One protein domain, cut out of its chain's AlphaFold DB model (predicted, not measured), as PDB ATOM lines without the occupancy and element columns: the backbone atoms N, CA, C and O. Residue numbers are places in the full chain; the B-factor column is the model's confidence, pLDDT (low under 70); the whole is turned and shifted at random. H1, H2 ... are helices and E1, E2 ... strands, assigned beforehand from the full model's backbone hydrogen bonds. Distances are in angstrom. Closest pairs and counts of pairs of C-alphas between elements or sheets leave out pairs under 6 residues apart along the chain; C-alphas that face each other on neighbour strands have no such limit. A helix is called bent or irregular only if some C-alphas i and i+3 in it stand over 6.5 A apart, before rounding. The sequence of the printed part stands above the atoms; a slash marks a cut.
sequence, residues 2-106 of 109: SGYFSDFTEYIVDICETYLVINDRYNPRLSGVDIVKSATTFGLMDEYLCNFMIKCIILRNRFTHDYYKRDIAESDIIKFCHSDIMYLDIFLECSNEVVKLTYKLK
ATOM      1  N   SER A   2     213.207 199.528 162.249       80.62
ATOM      2  CA  SER A   2     212.369 198.565 161.511       80.62
ATOM      3  C   SER A   2     212.073 197.257 162.272       80.62
ATOM      4  O   SER A   2     210.947 196.773 162.214       80.62
ATOM      5  N   GLY A   3     213.037 196.727 163.041       87.62
ATOM      6  CA  GLY A   3     212.818 195.591 163.958       87.62
ATOM      7  C   GLY A   3     211.735 195.874 165.009       87.62
ATOM      8  O   GLY A   3     210.695 195.235 164.987       87.62
ATOM      9  N   TYR A   4     211.910 196.924 165.823       91.50
ATOM     10  CA  TYR A   4     210.903 197.352 166.811       91.50
ATOM     11  C   TYR A   4     209.519 197.620 166.205       91.50
ATOM     12  O   TYR A   4     208.508 197.304 166.819       91.50
ATOM     13  N   PHE A   5     209.458 198.201 165.003       95.06
ATOM     14  CA  PHE A   5     208.195 198.408 164.291       95.06
ATOM     15  C   PHE A   5     207.536 197.083 163.874       95.06
ATOM     16  O   PHE A   5     206.312 196.953 163.935       95.06
ATOM     17  N   SER A   6     208.340 196.099 163.467       93.75
ATOM     18  CA  SER A   6     207.853 194.761 163.120       93.75
ATOM     19  C   SER A   6     207.303 194.048 164.353       93.75
ATOM     20  O   SER A   6     206.173 193.570 164.295       93.75
ATOM     21  N   ASP A   7     208.036 194.080 165.468       95.00
ATOM     22  CA  ASP A   7     207.606 193.497 166.746       95.00
ATOM     23  C   ASP A   7     206.328 194.169 167.262       95.00
ATOM     24  O   ASP A   7     205.370 193.495 167.620       95.00
ATOM     25  N   PHE A   8     206.265 195.505 167.227       94.75
ATOM     26  CA  PHE A   8     205.060 196.264 167.578       94.75
ATOM     27  C   PHE A   8     203.845 195.822 166.758       94.75
ATOM     28  O   PHE A   8     202.765 195.602 167.304       94.75
ATOM     29  N   THR A   9     204.022 195.694 165.443       96.12
ATOM     30  CA  THR A   9     202.939 195.289 164.547       96.12
ATOM     31  C   THR A   9     202.480 193.863 164.851       96.12
ATOM     32  O   THR A   9     201.281 193.600 164.800       96.12
ATOM     33  N   GLU A  10     203.406 192.959 165.184       95.81
ATOM     34  CA  GLU A  10     203.072 191.588 165.579       95.81
ATOM     35  C   GLU A  10     202.313 191.550 166.905       95.81
ATOM     36  O   GLU A  10     201.240 190.960 166.958       95.81
ATOM     37  N   TYR A  11     202.753 192.295 167.924       95.31
ATOM     38  CA  TYR A  11     202.038 192.366 169.201       95.31
ATOM     39  C   TYR A  11     200.590 192.835 169.051       95.31
ATOM     40  O   TYR A  11     199.699 192.328 169.730       95.31
ATOM     41  N   ILE A  12     200.321 193.791 168.160       95.50
ATOM     42  CA  ILE A  12     198.950 194.229 167.883       95.50
ATOM     43  C   ILE A  12     198.123 193.104 167.256       95.50
ATOM     44  O   ILE A  12     196.960 192.927 167.627       95.50
ATOM     45  N   VAL A  13     198.699 192.359 166.310       97.31
ATOM     46  CA  VAL A  13     198.021 191.219 165.685       97.31
ATOM     47  C   VAL A  13     197.753 190.140 166.733       97.31
ATOM     48  O   VAL A  13     196.599 189.744 166.864       97.31
ATOM     49  N   ASP A  14     198.740 189.775 167.551       97.06
ATOM     50  CA  ASP A  14     198.608 188.785 168.628       97.06
ATOM     51  C   ASP A  14     197.520 189.169 169.644       97.06
ATOM     52  O   ASP A  14     196.737 188.323 170.085       97.06
ATOM     53  N   ILE A  15     197.420 190.456 170.004       96.50
ATOM     54  CA  ILE A  15     196.345 190.964 170.872       96.50
ATOM     55  C   ILE A  15     194.981 190.785 170.195       96.50
ATOM     56  O   ILE A  15     194.030 190.339 170.840       96.50
ATOM     57  N   CYS A  16     194.867 191.109 168.904       97.88
ATOM     58  CA  CYS A  16     193.625 190.937 168.151       97.88
ATOM     59  C   CYS A  16     193.241 189.459 168.014       97.88
ATOM     60  O   CYS A  16     192.073 189.117 168.193       97.88
ATOM     61  N   GLU A  17     194.203 188.578 167.736       97.81
ATOM     62  CA  GLU A  17     193.986 187.133 167.688       97.81
ATOM     63  C   GLU A  17     193.521 186.610 169.041       97.81
ATOM     64  O   GLU A  17     192.475 185.967 169.119       97.81
ATOM     65  N   THR A  18     194.234 186.952 170.114       96.25
ATOM     66  CA  THR A  18     193.885 186.547 171.479       96.25
ATOM     67  C   THR A  18     192.478 187.010 171.837       96.25
ATOM     68  O   THR A  18     191.678 186.217 172.330       96.25
ATOM     69  N   TYR A  19     192.137 188.264 171.531       96.81
ATOM     70  CA  TYR A  19     190.797 188.800 171.749       96.81
ATOM     71  C   TYR A  19     189.724 188.009 170.989       96.81
ATOM     72  O   TYR A  19     188.676 187.691 171.547       96.81
ATOM     73  N   LEU A  20     189.970 187.653 169.728       97.50
ATOM     74  CA  LEU A  20     189.033 186.841 168.953       97.50
ATOM     75  C   LEU A  20     188.926 185.410 169.493       97.50
ATOM     76  O   LEU A  20     187.832 184.849 169.489       97.50
ATOM     77  N   VAL A  21     190.028 184.824 169.964       97.19
ATOM     78  CA  VAL A  21     190.062 183.475 170.547       97.19
ATOM     79  C   VAL A  21     189.225 183.421 171.821       97.19
ATOM     80  O   VAL A  21     188.350 182.569 171.921       97.19
ATOM     81  N   ILE A  22     189.425 184.351 172.761       93.88
ATOM     82  CA  ILE A  22     188.685 184.345 174.039       93.88
ATOM     83  C   ILE A  22     187.186 184.646 173.876       93.88
ATOM     84  O   ILE A  22     186.421 184.435 174.811       93.88
ATOM     85  N   ASN A  23     186.769 185.143 172.708       93.69
ATOM     86  CA  ASN A  23     185.373 185.432 172.373       93.69
ATOM     87  C   ASN A  23     184.758 184.412 171.389       93.69
ATOM     88  O   ASN A  23     183.686 184.675 170.840       93.69
ATOM     89  N   ASP A  24     185.424 183.280 171.118       95.56
ATOM     90  CA  ASP A  24     184.985 182.247 170.161       95.56
ATOM     91  C   ASP A  24     184.720 182.786 168.735       95.56
ATOM     92  O   ASP A  24     183.825 182.335 168.013       95.56
ATOM     93  N   ARG A  25     185.495 183.793 168.310       96.12
ATOM     94  CA  ARG A  25     185.395 184.450 166.990       96.12
ATOM     95  C   ARG A  25     186.615 184.246 166.094       96.12
ATOM     96  O   ARG A  25     186.610 184.718 164.958       96.12
ATOM     97  N   TYR A  26     187.659 183.577 166.578       96.81
ATOM     98  CA  TYR A  26     188.892 183.397 165.815       96.81
ATOM     99  C   TYR A  26     188.699 182.497 164.590       96.81
ATOM    100  O   TYR A  26     188.079 181.435 164.659       96.81
ATOM    101  N   ASN A  27     189.280 182.913 163.464       94.25
ATOM    102  CA  ASN A  27     189.346 182.119 162.246       94.25
ATOM    103  C   ASN A  27     190.802 182.088 161.747       94.25
ATOM    104  O   ASN A  27     191.297 183.116 161.280       94.25
ATOM    105  N   PRO A  28     191.468 180.915 161.758       92.62
ATOM    106  CA  PRO A  28     192.887 180.789 161.417       92.62
ATOM    107  C   PRO A  28     193.201 181.038 159.933       92.62
ATOM    108  O   PRO A  28     194.356 180.981 159.526       92.62
ATOM    109  N   ARG A  29     192.186 181.254 159.086       95.12
ATOM    110  CA  ARG A  29     192.364 181.554 157.655       95.12
ATOM    111  C   ARG A  29     192.408 183.052 157.354       95.12
ATOM    112  O   ARG A  29     192.548 183.419 156.189       95.12
ATOM    113  N   LEU A  30     192.220 183.904 158.361       95.50
ATOM    114  CA  LEU A  30     192.241 185.352 158.190       95.50
ATOM    115  C   LEU A  30     193.678 185.864 158.072       95.50
ATOM    116  O   LEU A  30     194.582 185.386 158.751       95.50
ATOM    117  N   SER A  31     193.889 186.856 157.206       95.69
ATOM    118  CA  SER A  31     195.157 187.587 157.174       95.69
ATOM    119  C   SER A  31     195.285 188.490 158.407       95.69
ATOM    120  O   SER A  31     194.278 188.837 159.020       95.69
ATOM    121  N   GLY A  32     196.492 188.971 158.729       95.50
ATOM    122  CA  GLY A  32     196.676 189.939 159.823       95.50
ATOM    123  C   GLY A  32     195.794 191.192 159.689       95.50
ATOM    124  O   GLY A  32     195.267 191.695 160.677       95.50
ATOM    125  N   VAL A  33     195.549 191.662 158.458       97.69
ATOM    126  CA  VAL A  33     194.619 192.775 158.195       97.69
ATOM    127  C   VAL A  33     193.182 192.390 158.553       97.69
ATOM    128  O   VAL A  33     192.463 193.186 159.156       97.69
ATOM    129  N   ASP A  34     192.755 191.184 158.187       98.12
ATOM    130  CA  ASP A  34     191.394 190.713 158.446       98.12
ATOM    131  C   ASP A  34     191.171 190.376 159.926       98.12
ATOM    132  O   ASP A  34     190.076 190.604 160.437       98.12
ATOM    133  N   ILE A  35     192.210 189.921 160.630       98.38
ATOM    134  CA  ILE A  35     192.216 189.729 162.086       98.38
ATOM    135  C   ILE A  35     191.934 191.056 162.796       98.38
ATOM    136  O   ILE A  35     190.997 191.136 163.590       98.38
ATOM    137  N   VAL A  36     192.677 192.123 162.472       98.25
ATOM    138  CA  VAL A  36     192.472 193.449 163.090       98.25
ATOM    139  C   VAL A  36     191.075 193.991 162.791       98.25
ATOM    140  O   VAL A  36     190.389 194.481 163.694       98.25
ATOM    141  N   LYS A  37     190.606 193.865 161.544       98.44
ATOM    142  CA  LYS A  37     189.241 194.269 161.170       98.44
ATOM    143  C   LYS A  37     188.185 193.499 161.953       98.44
ATOM    144  O   LYS A  37     187.252 194.108 162.467       98.44
ATOM    145  N   SER A  38     188.341 192.182 162.065       98.06
ATOM    146  CA  SER A  38     187.398 191.329 162.782       98.06
ATOM    147  C   SER A  38     187.351 191.682 164.268       98.06
ATOM    148  O   SER A  38     186.266 191.921 164.795       98.06
ATOM    149  N   ALA A  39     188.505 191.825 164.926       97.88
ATOM    150  CA  ALA A  39     188.569 192.239 166.328       97.88
ATOM    151  C   ALA A  39     187.917 193.617 166.552       97.88
ATOM    152  O   ALA A  39     187.199 193.816 167.532       97.88
ATOM    153  N   THR A  40     188.084 194.541 165.602       98.00
ATOM    154  CA  THR A  40     187.414 195.852 165.607       98.00
ATOM    155  C   THR A  40     185.894 195.709 165.502       98.00
ATOM    156  O   THR A  40     185.172 196.323 166.282       98.00
ATOM    157  N   THR A  41     185.387 194.867 164.590       97.38
ATOM    158  CA  THR A  41     183.941 194.593 164.456       97.38
ATOM    159  C   THR A  41     183.324 194.068 165.753       97.38
ATOM    160  O   THR A  41     182.173 194.379 166.048       97.38
ATOM    161  N   PHE A  42     184.082 193.305 166.541       95.75
ATOM    162  CA  PHE A  42     183.627 192.778 167.829       95.75
ATOM    163  C   PHE A  42     183.850 193.724 169.016       95.75
ATOM    164  O   PHE A  42     183.388 193.425 170.111       95.75
ATOM    165  N   GLY A  43     184.456 194.894 168.794       95.44
ATOM    166  CA  GLY A  43     184.511 195.974 169.779       95.44
ATOM    167  C   GLY A  43     185.857 196.167 170.476       95.44
ATOM    168  O   GLY A  43     185.927 196.998 171.384       95.44
ATOM    169  N   LEU A  44     186.926 195.478 170.049       97.56
ATOM    170  CA  LEU A  44     188.258 195.658 170.643       97.56
ATOM    171  C   LEU A  44     188.781 197.087 170.470       97.56
ATOM    172  O   LEU A  44     189.459 197.591 171.350       97.56
ATOM    173  N   MET A  45     188.511 197.747 169.345       97.75
ATOM    174  CA  MET A  45     188.991 199.105 169.076       97.75
ATOM    175  C   MET A  45     188.012 199.880 168.196       97.75
ATOM    176  O   MET A  45     187.051 199.309 167.683       97.75
ATOM    177  N   ASP A  46     188.240 201.185 168.042       97.44
ATOM    178  CA  ASP A  46     187.473 202.007 167.107       97.44
ATOM    179  C   ASP A  46     188.025 201.929 165.669       97.44
ATOM    180  O   ASP A  46     189.094 201.376 165.395       97.44
ATOM    181  N   GLU A  47     187.269 202.486 164.723       97.75
ATOM    182  CA  GLU A  47     187.636 202.484 163.306       97.75
ATOM    183  C   GLU A  47     188.928 203.272 163.029       97.75
ATOM    184  O   GLU A  47     189.697 202.919 162.130       97.75
ATOM    185  N   TYR A  48     189.201 204.321 163.810       97.06
ATOM    186  CA  TYR A  48     190.417 205.113 163.659       97.06
ATOM    187  C   TYR A  48     191.658 204.272 163.964       97.06
ATOM    188  O   TYR A  48     192.558 204.176 163.121       97.06
ATOM    189  N   LEU A  49     191.689 203.628 165.135       97.50
ATOM    190  CA  LEU A  49     192.811 202.792 165.543       97.50
ATOM    191  C   LEU A  49     192.952 201.594 164.601       97.50
ATOM    192  O   LEU A  49     194.060 201.319 164.149       97.50
ATOM    193  N   CYS A  50     191.846 200.964 164.195       98.31
ATOM    194  CA  CYS A  50     191.848 199.890 163.198       98.31
ATOM    195  C   CYS A  50     192.557 200.305 161.900       98.31
ATOM    196  O   CYS A  50     193.505 199.652 161.457       98.31
ATOM    197  N   ASN A  51     192.166 201.442 161.318       98.12
ATOM    198  CA  ASN A  51     192.781 201.953 160.095       98.12
ATOM    199  C   ASN A  51     194.264 202.301 160.284       98.12
ATOM    200  O   ASN A  51     195.068 202.111 159.365       98.12
ATOM    201  N   PHE A  52     194.652 202.790 161.463       97.50
ATOM    202  CA  PHE A  52     196.053 203.040 161.794       97.50
ATOM    203  C   PHE A  52     196.854 201.728 161.856       97.50
ATOM    204  O   PHE A  52     197.919 201.625 161.240       97.50
ATOM    205  N   MET A  53     196.341 200.705 162.542       97.69
ATOM    206  CA  MET A  53     196.997 199.398 162.669       97.69
ATOM    207  C   MET A  53     197.104 198.681 161.314       97.69
ATOM    208  O   MET A  53     198.154 198.129 160.989       97.69
ATOM    209  N   ILE A  54     196.081 198.771 160.458       97.94
ATOM    210  CA  ILE A  54     196.129 198.235 159.086       97.94
ATOM    211  C   ILE A  54     197.274 198.867 158.285       97.94
ATOM    212  O   ILE A  54     198.002 198.152 157.592       97.94
ATOM    213  N   LYS A  55     197.482 200.188 158.391       97.06
ATOM    214  CA  LYS A  55     198.627 200.853 157.742       97.06
ATOM    215  C   LYS A  55     199.959 200.303 158.253       97.06
ATOM    216  O   LYS A  55     200.857 200.081 157.440       97.06
ATOM    217  N   CYS A  56     200.071 200.033 159.556       96.88
ATOM    218  CA  CYS A  56     201.277 199.436 160.136       96.88
ATOM    219  C   CYS A  56     201.571 198.060 159.519       96.88
ATOM    220  O   CYS A  56     202.678 197.813 159.039       96.88
ATOM    221  N   ILE A  57     200.547 197.205 159.434       96.62
ATOM    222  CA  ILE A  57     200.643 195.860 158.847       96.62
ATOM    223  C   ILE A  57     201.056 195.917 157.375       96.62
ATOM    224  O   ILE A  57     201.931 195.162 156.955       96.62
ATOM    225  N   ILE A  58     200.479 196.826 156.584       95.19
ATOM    226  CA  ILE A  58     200.833 196.981 155.164       95.19
ATOM    227  C   ILE A  58     202.302 197.395 155.006       95.19
ATOM    228  O   ILE A  58     203.013 196.817 154.181       95.19
ATOM    229  N   LEU A  59     202.773 198.362 155.803       95.25
ATOM    230  CA  LEU A  59     204.171 198.803 155.778       95.25
ATOM    231  C   LEU A  59     205.126 197.671 156.170       95.25
ATOM    232  O   LEU A  59     206.111 197.435 155.469       95.25
ATOM    233  N   ARG A  60     204.802 196.923 157.235       94.31
ATOM    234  CA  ARG A  60     205.573 195.748 157.660       94.31
ATOM    235  C   ARG A  60     205.630 194.701 156.552       94.31
ATOM    236  O   ARG A  60     206.717 194.268 156.191       94.31
ATOM    237  N   ASN A  61     204.485 194.336 155.976       92.69
ATOM    238  CA  ASN A  61     204.403 193.323 154.923       92.69
ATOM    239  C   ASN A  61     205.211 193.724 153.681       92.69
ATOM    240  O   ASN A  61     205.849 192.881 153.054       92.69
ATOM    241  N   ARG A  62     205.224 195.014 153.326       92.31
ATOM    242  CA  ARG A  62     206.069 195.514 152.236       92.31
ATOM    243  C   ARG A  62     207.551 195.375 152.578       92.31
ATOM    244  O   ARG A  62     208.319 194.929 151.737       92.31
ATOM    245  N   PHE A  63     207.953 195.701 153.804       91.56
ATOM    246  CA  PHE A  63     209.340 195.547 154.241       91.56
ATOM    247  C   PHE A  63     209.803 194.083 154.293       91.56
ATOM    248  O   PHE A  63     210.961 193.803 153.980       91.56
ATOM    249  N   THR A  64     208.922 193.145 154.653       87.94
ATOM    250  CA  THR A  64     209.260 191.715 154.738       87.94
ATOM    251  C   THR A  64     209.253 191.005 153.387       87.94
ATOM    252  O   THR A  64     210.033 190.072 153.207       87.94
ATOM    253  N   HIS A  65     208.387 191.413 152.454       86.12
ATOM    254  CA  HIS A  65     208.158 190.672 151.207       86.12
ATOM    255  C   HIS A  65     208.662 191.373 149.938       86.12
ATOM    256  O   HIS A  65     208.927 190.695 148.947       86.12
ATOM    257  N   ASP A  66     208.834 192.700 149.933       85.50
ATOM    258  CA  ASP A  66     209.377 193.435 148.779       85.50
ATOM    259  C   ASP A  66     210.908 193.531 148.869       85.50
ATOM    260  O   ASP A  66     211.491 194.595 149.094       85.50
ATOM    261  N   TYR A  67     211.571 192.382 148.698       74.81
ATOM    262  CA  TYR A  67     213.032 192.259 148.809       74.81
ATOM    263  C   TYR A  67     213.796 193.198 147.863       74.81
ATOM    264  O   TYR A  67     214.914 193.600 148.175       74.81
ATOM    265  N   TYR A  68     213.198 193.574 146.729       83.38
ATOM    266  CA  TYR A  68     213.821 194.435 145.719       83.38
ATOM    267  C   TYR A  68     213.750 195.928 146.060       83.38
ATOM    268  O   TYR A  68     214.475 196.724 145.467       83.38
ATOM    269  N   LYS A  69     212.870 196.326 146.987       87.19
ATOM    270  CA  LYS A  69     212.661 197.729 147.387       87.19
ATOM    271  C   LYS A  69     212.693 197.906 148.902       87.19
ATOM    272  O   LYS A  69     212.049 198.812 149.437       87.19
ATOM    273  N   ARG A  70     213.454 197.055 149.588       87.62
ATOM    274  CA  ARG A  70     213.529 197.028 151.049       87.62
ATOM    275  C   ARG A  70     213.949 198.373 151.644       87.62
ATOM    276  O   ARG A  70     213.306 198.816 152.587       87.62
ATOM    277  N   ASP A  71     214.925 199.053 151.044       90.56
ATOM    278  CA  ASP A  71     215.396 200.368 151.509       90.56
ATOM    279  C   ASP A  71     214.291 201.434 151.446       90.56
ATOM    280  O   ASP A  71     214.146 202.261 152.346       90.56
ATOM    281  N   ILE A  72     213.457 201.387 150.400       91.69
ATOM    282  CA  ILE A  72     212.312 202.294 150.250       91.69
ATOM    283  C   ILE A  72     211.263 201.977 151.320       91.69
ATOM    284  O   ILE A  72     210.751 202.887 151.968       91.69
ATOM    285  N   ALA A  73     210.962 200.694 151.534       91.38
ATOM    286  CA  ALA A  73     210.014 200.272 152.562       91.38
ATOM    287  C   ALA A  73     210.495 200.642 153.978       91.38
ATOM    288  O   ALA A  73     209.700 201.100 154.795       91.38
ATOM    289  N   GLU A  74     211.791 200.501 154.261       93.75
ATOM    290  CA  GLU A  74     212.384 200.922 155.530       93.75
ATOM    291  C   GLU A  74     212.306 202.440 155.718       93.75
ATOM    292  O   GLU A  74     211.905 202.904 156.787       93.75
ATOM    293  N   SER A  75     212.608 203.219 154.676       94.06
ATOM    294  CA  SER A  75     212.458 204.677 154.706       94.06
ATOM    295  C   SER A  75     211.009 205.101 154.971       94.06
ATOM    296  O   SER A  75     210.773 206.029 155.747       94.06
ATOM    297  N   ASP A  76     210.033 204.426 154.359       94.69
ATOM    298  CA  ASP A  76     208.608 204.689 154.584       94.69
ATOM    299  C   ASP A  76     208.197 204.369 156.032       94.69
ATOM    300  O   ASP A  76     207.479 205.156 156.654       94.69
ATOM    301  N   ILE A  77     208.701 203.266 156.603       95.56
ATOM    302  CA  ILE A  77     208.488 202.907 158.014       95.56
ATOM    303  C   ILE A  77     209.071 203.972 158.940       95.56
ATOM    304  O   ILE A  77     208.378 204.434 159.842       95.56
ATOM    305  N   ILE A  78     210.327 204.376 158.734       95.12
ATOM    306  CA  ILE A  78     210.993 205.378 159.580       95.12
ATOM    307  C   ILE A  78     210.222 206.697 159.530       95.12
ATOM    308  O   ILE A  78     209.925 207.280 160.574       95.12
ATOM    309  N   LYS A  79     209.830 207.135 158.328       95.50
ATOM    310  CA  LYS A  79     209.016 208.339 158.153       95.50
ATOM    311  C   LYS A  79     207.710 208.239 158.937       95.50
ATOM    312  O   LYS A  79     207.412 209.153 159.695       95.50
ATOM    313  N   PHE A  80     206.985 207.129 158.801       95.50
ATOM    314  CA  PHE A  80     205.726 206.898 159.510       95.50
ATOM    315  C   PHE A  80     205.904 206.842 161.036       95.50
ATOM    316  O   PHE A  80     205.089 207.389 161.784       95.50
ATOM    317  N   CYS A  81     207.001 206.251 161.518       94.62
ATOM    318  CA  CYS A  81     207.327 206.232 162.942       94.62
ATOM    319  C   CYS A  81     207.469 207.653 163.500       94.62
ATOM    320  O   CYS A  81     206.909 207.959 164.552       94.62
ATOM    321  N   HIS A  82     208.177 208.530 162.784       93.31
ATOM    322  CA  HIS A  82     208.399 209.912 163.210       93.31
ATOM    323  C   HIS A  82     207.190 210.822 163.005       93.31
ATOM    324  O   HIS A  82     206.981 211.724 163.812       93.31
ATOM    325  N   SER A  83     206.408 210.623 161.942       93.12
ATOM    326  CA  SER A  83     205.274 211.496 161.633       93.12
ATOM    327  C   SER A  83     204.012 211.136 162.400       93.12
ATOM    328  O   SER A  83     203.201 212.030 162.637       93.12
ATOM    329  N   ASP A  84     203.821 209.867 162.767       93.12
ATOM    330  CA  ASP A  84     202.542 209.371 163.276       93.12
ATOM    331  C   ASP A  84     202.690 208.534 164.552       93.12
ATOM    332  O   ASP A  84     202.108 208.909 165.568       93.12
ATOM    333  N   ILE A  85     203.493 207.460 164.558       92.88
ATOM    334  CA  ILE A  85     203.576 206.549 165.726       92.88
ATOM    335  C   ILE A  85     204.111 207.252 166.971       92.88
ATOM    336  O   ILE A  85     203.599 207.025 168.060       92.88
ATOM    337  N   MET A  86     205.106 208.135 166.833       92.69
ATOM    338  CA  MET A  86     205.687 208.875 167.963       92.69
ATOM    339  C   MET A  86     204.637 209.674 168.760       92.69
ATOM    340  O   MET A  86     204.848 209.992 169.933       92.69
ATOM    341  N   TYR A  87     203.505 209.987 168.130       93.81
ATOM    342  CA  TYR A  87     202.412 210.744 168.723       93.81
ATOM    343  C   TYR A  87     201.249 209.870 169.192       93.81
ATOM    344  O   TYR A  87     200.246 210.418 169.638       93.81
ATOM    345  N   LEU A  88     201.355 208.545 169.099       94.12
ATOM    346  CA  LEU A  88     200.304 207.605 169.464       94.12
ATOM    347  C   LEU A  88     200.720 206.803 170.700       94.12
ATOM    348  O   LEU A  88     201.680 206.038 170.654       94.12
ATOM    349  N   ASP A  89     199.953 206.931 171.778       94.75
ATOM    350  CA  ASP A  89     199.998 205.990 172.899       94.75
ATOM    351  C   ASP A  89     198.781 205.066 172.818       94.75
ATOM    352  O   ASP A  89     197.669 205.555 172.626       94.75
ATOM    353  N   ILE A  90     198.977 203.754 172.980       94.88
ATOM    354  CA  ILE A  90     197.906 202.744 172.998       94.88
ATOM    355  C   ILE A  90     197.859 202.111 174.387       94.88
ATOM    356  O   ILE A  90     198.898 201.755 174.945       94.88
ATOM    357  N   PHE A  91     196.657 201.944 174.928       94.06
ATOM    358  CA  PHE A  91     196.410 201.373 176.247       94.06
ATOM    359  C   PHE A  91     195.376 200.258 176.157       94.06
ATOM    360  O   PHE A  91     194.409 200.352 175.405       94.06
ATOM    361  N   LEU A  92     195.581 199.201 176.941       93.31
ATOM    362  CA  LEU A  92     194.600 198.140 177.118       93.31
ATOM    363  C   LEU A  92     193.741 198.456 178.344       93.31
ATOM    364  O   LEU A  92     194.233 198.463 179.472       93.31
ATOM    365  N   GLU A  93     192.460 198.703 178.114       92.44
ATOM    366  CA  GLU A  93     191.445 198.835 179.149       92.44
ATOM    367  C   GLU A  93     190.737 197.494 179.335       92.44
ATOM    368  O   GLU A  93     190.119 196.965 178.408       92.44
ATOM    369  N   CYS A  94     190.826 196.948 180.547       87.88
ATOM    370  CA  CYS A  94     190.183 195.696 180.926       87.88
ATOM    371  C   CYS A  94     189.239 195.921 182.107       87.88
ATOM    372  O   CYS A  94     189.625 196.487 183.131       87.88
ATOM    373  N   SER A  95     188.022 195.411 181.982       87.06
ATOM    374  CA  SER A  95     187.053 195.256 183.061       87.06
ATOM    375  C   SER A  95     186.476 193.838 183.034       87.06
ATOM    376  O   SER A  95     186.829 193.025 182.180       87.06
ATOM    377  N   ASN A  96     185.561 193.540 183.956       80.81
ATOM    378  CA  ASN A  96     184.846 192.261 183.958       80.81
ATOM    379  C   ASN A  96     183.931 192.081 182.733       80.81
ATOM    380  O   ASN A  96     183.515 190.964 182.450       80.81
ATOM    381  N   GLU A  97     183.598 193.169 182.037       81.69
ATOM    382  CA  GLU A  97     182.625 193.178 180.938       81.69
ATOM    383  C   GLU A  97     183.262 193.530 179.588       81.69
ATOM    384  O   GLU A  97     182.716 193.183 178.544       81.69
ATOM    385  N   VAL A  98     184.400 194.235 179.588       84.75
ATOM    386  CA  VAL A  98     184.979 194.827 178.379       84.75
ATOM    387  C   VAL A  98     186.496 194.681 178.370       84.75
ATOM    388  O   VAL A  98     187.174 195.021 179.335       84.75
ATOM    389  N   VAL A  99     187.026 194.252 177.225       93.19
ATOM    390  CA  VAL A  99     188.442 194.372 176.863       93.19
ATOM    391  C   VAL A  99     188.515 195.270 175.634       93.19
ATOM    392  O   VAL A  99     187.923 194.943 174.605       93.19
ATOM    393  N   LYS A 100     189.200 196.412 175.746       95.62
ATOM    394  CA  LYS A 100     189.262 197.425 174.689       95.62
ATOM    395  C   LYS A 100     190.642 198.069 174.609       95.62
ATOM    396  O   LYS A 100     191.239 198.409 175.622       95.62
ATOM    397  N   LEU A 101     191.129 198.284 173.395       96.56
ATOM    398  CA  LEU A 101     192.260 199.154 173.117       96.56
ATOM    399  C   LEU A 101     191.770 200.594 172.967       96.56
ATOM    400  O   LEU A 101     190.940 200.907 172.108       96.56
ATOM    401  N   THR A 102     192.308 201.473 173.802       95.19
ATOM    402  CA  THR A 102     192.135 202.922 173.706       95.19
ATOM    403  C   THR A 102     193.457 203.573 173.341       95.19
ATOM    404  O   THR A 102     194.518 202.950 173.383       95.19
ATOM    405  N   TYR A 103     193.405 204.826 172.900       96.19
ATOM    406  CA  TYR A 103     194.599 205.542 172.486       96.19
ATOM    407  C   TYR A 103     194.541 207.010 172.872       96.19
ATOM    408  O   TYR A 103     193.473 207.600 173.049       96.19
ATOM    409  N   LYS A 104     195.724 207.607 172.970       96.00
ATOM    410  CA  LYS A 104     195.908 209.039 173.152       96.00
ATOM    411  C   LYS A 104     196.825 209.568 172.064       96.00
ATOM    412  O   LYS A 104     197.912 209.036 171.848       96.00
ATOM    413  N   LEU A 105     196.390 210.644 171.417       93.50
ATOM    414  CA  LEU A 105     197.227 211.407 170.502       93.50
ATOM    415  C   LEU A 105     197.957 212.512 171.273       93.50
ATOM    416  O   LEU A 105     197.354 213.235 172.069       93.50
ATOM    417  N   LYS A 106     199.264 212.626 171.051       91.19
ATOM    418  CA  LYS A 106     200.105 213.727 171.529       91.19
ATOM    419  C   LYS A 106     200.135 214.837 170.483       91.19
ATOM    420  O   LYS A 106     200.065 214.565 169.285       91.19
TER     421      LYS A 106
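What this domain is: This is residues 2 to 106 of the 109 residues of an uncharacterized protein of Clostridium gasigenes (UniProt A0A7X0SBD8). A two-stranded hairpin, E1 and E2, runs beside a group of four helices in which the long helix H1 crosses the helical hairpin of H2 and H3. At one end of this group H4 folds back along the last part of H3 and meets the beginning of H1 about at a right angle. The printed part has 105 residues, with four named helices and two named strands in the order H1 H2 H3 H4 E1 E2; the sheet has the order E1 - E2 and is antiparallel, and the class is mostly helix. The whole is compact, with a radius of gyration of the C-alphas of 14.2 A and spans of 45 by 35 by 20 A.

Where its parts are: E1 is residues 88 to 94, 19.4 A from first to last C-alpha, and E2 is residues 99 to 105, 20.2 A; C-alpha 105 is at (197.227, 211.407, 170.502). H1, the longest helix, is residues 2 to 22, 30.3 A, beginning with C-alpha 2 at (212.369, 198.565, 161.511). H2 is residues 32 to 41, 14.3 A. H3 is residues 47 to 65, 26.6 A, with C-alpha 47 at (187.636, 202.484, 163.306). H4 is residues 67 to 83, 24.4 A; it is irregular, with C-alphas 68 and 71 8.4 A apart, and has a kink of 26 degrees near residue 74.

How they stand to each other: E1 and E2 form a hairpin, antiparallel at 156 degrees between their directions; N 91 and O 102 are 2.8 A apart and N 104 and O 89 2.8 A, within hydrogen-bond range. The closest C-alphas of H3 and E2, those of Leu 49 and Tyr 103, are 7.7 A apart. The closest of H1 and E2, those of Tyr 19 and Val 99, are 7.9 A apart. E1 is apart from H1, H2 and H3. H1 and H3 are the hubs, touching three helices each. H1 touches H3 with residues 5 to 12 alone, closest at the C-alphas of Ser 6 and Arg 60, 6.0 A, at a steep tilt of 54 degrees, opposite ways. With residues 13 to 20 alone it touches H2, closest at the C-alphas of Cys 16 and Ala 39, 5.5 A, at a steep tilt of 47 degrees, the same way. With residues 2 to 5 alone it touches H4, closest at the C-alphas of Ser 2 and Glu 74, 6.4 A, about perpendicular at 80 degrees. H2 and H3 form a helical hairpin at a shallow tilt of 8 degrees, closest at the C-alphas of Val 33 and Ile 54, 5.7 A. H3 and H4 form another at a shallow tilt of 32 degrees, closest at the C-alphas of Phe 63 and Ala 73, 5.1 A. H2 and H4 are apart. In H1, H2 and H3 every O i to N i+4 pair is within hydrogen-bond range; in H4, 11 of 13 are.

The domain as a whole: The C-alphas farthest apart, those of Tyr 68 and Asn 96, are 48.0 A apart. The printed part has no cut. The link from H1 to H2 is short, the other links are tight, and there is no long link. The mean pLDDT of the printed part is 94.0, and no printed residue is under 70.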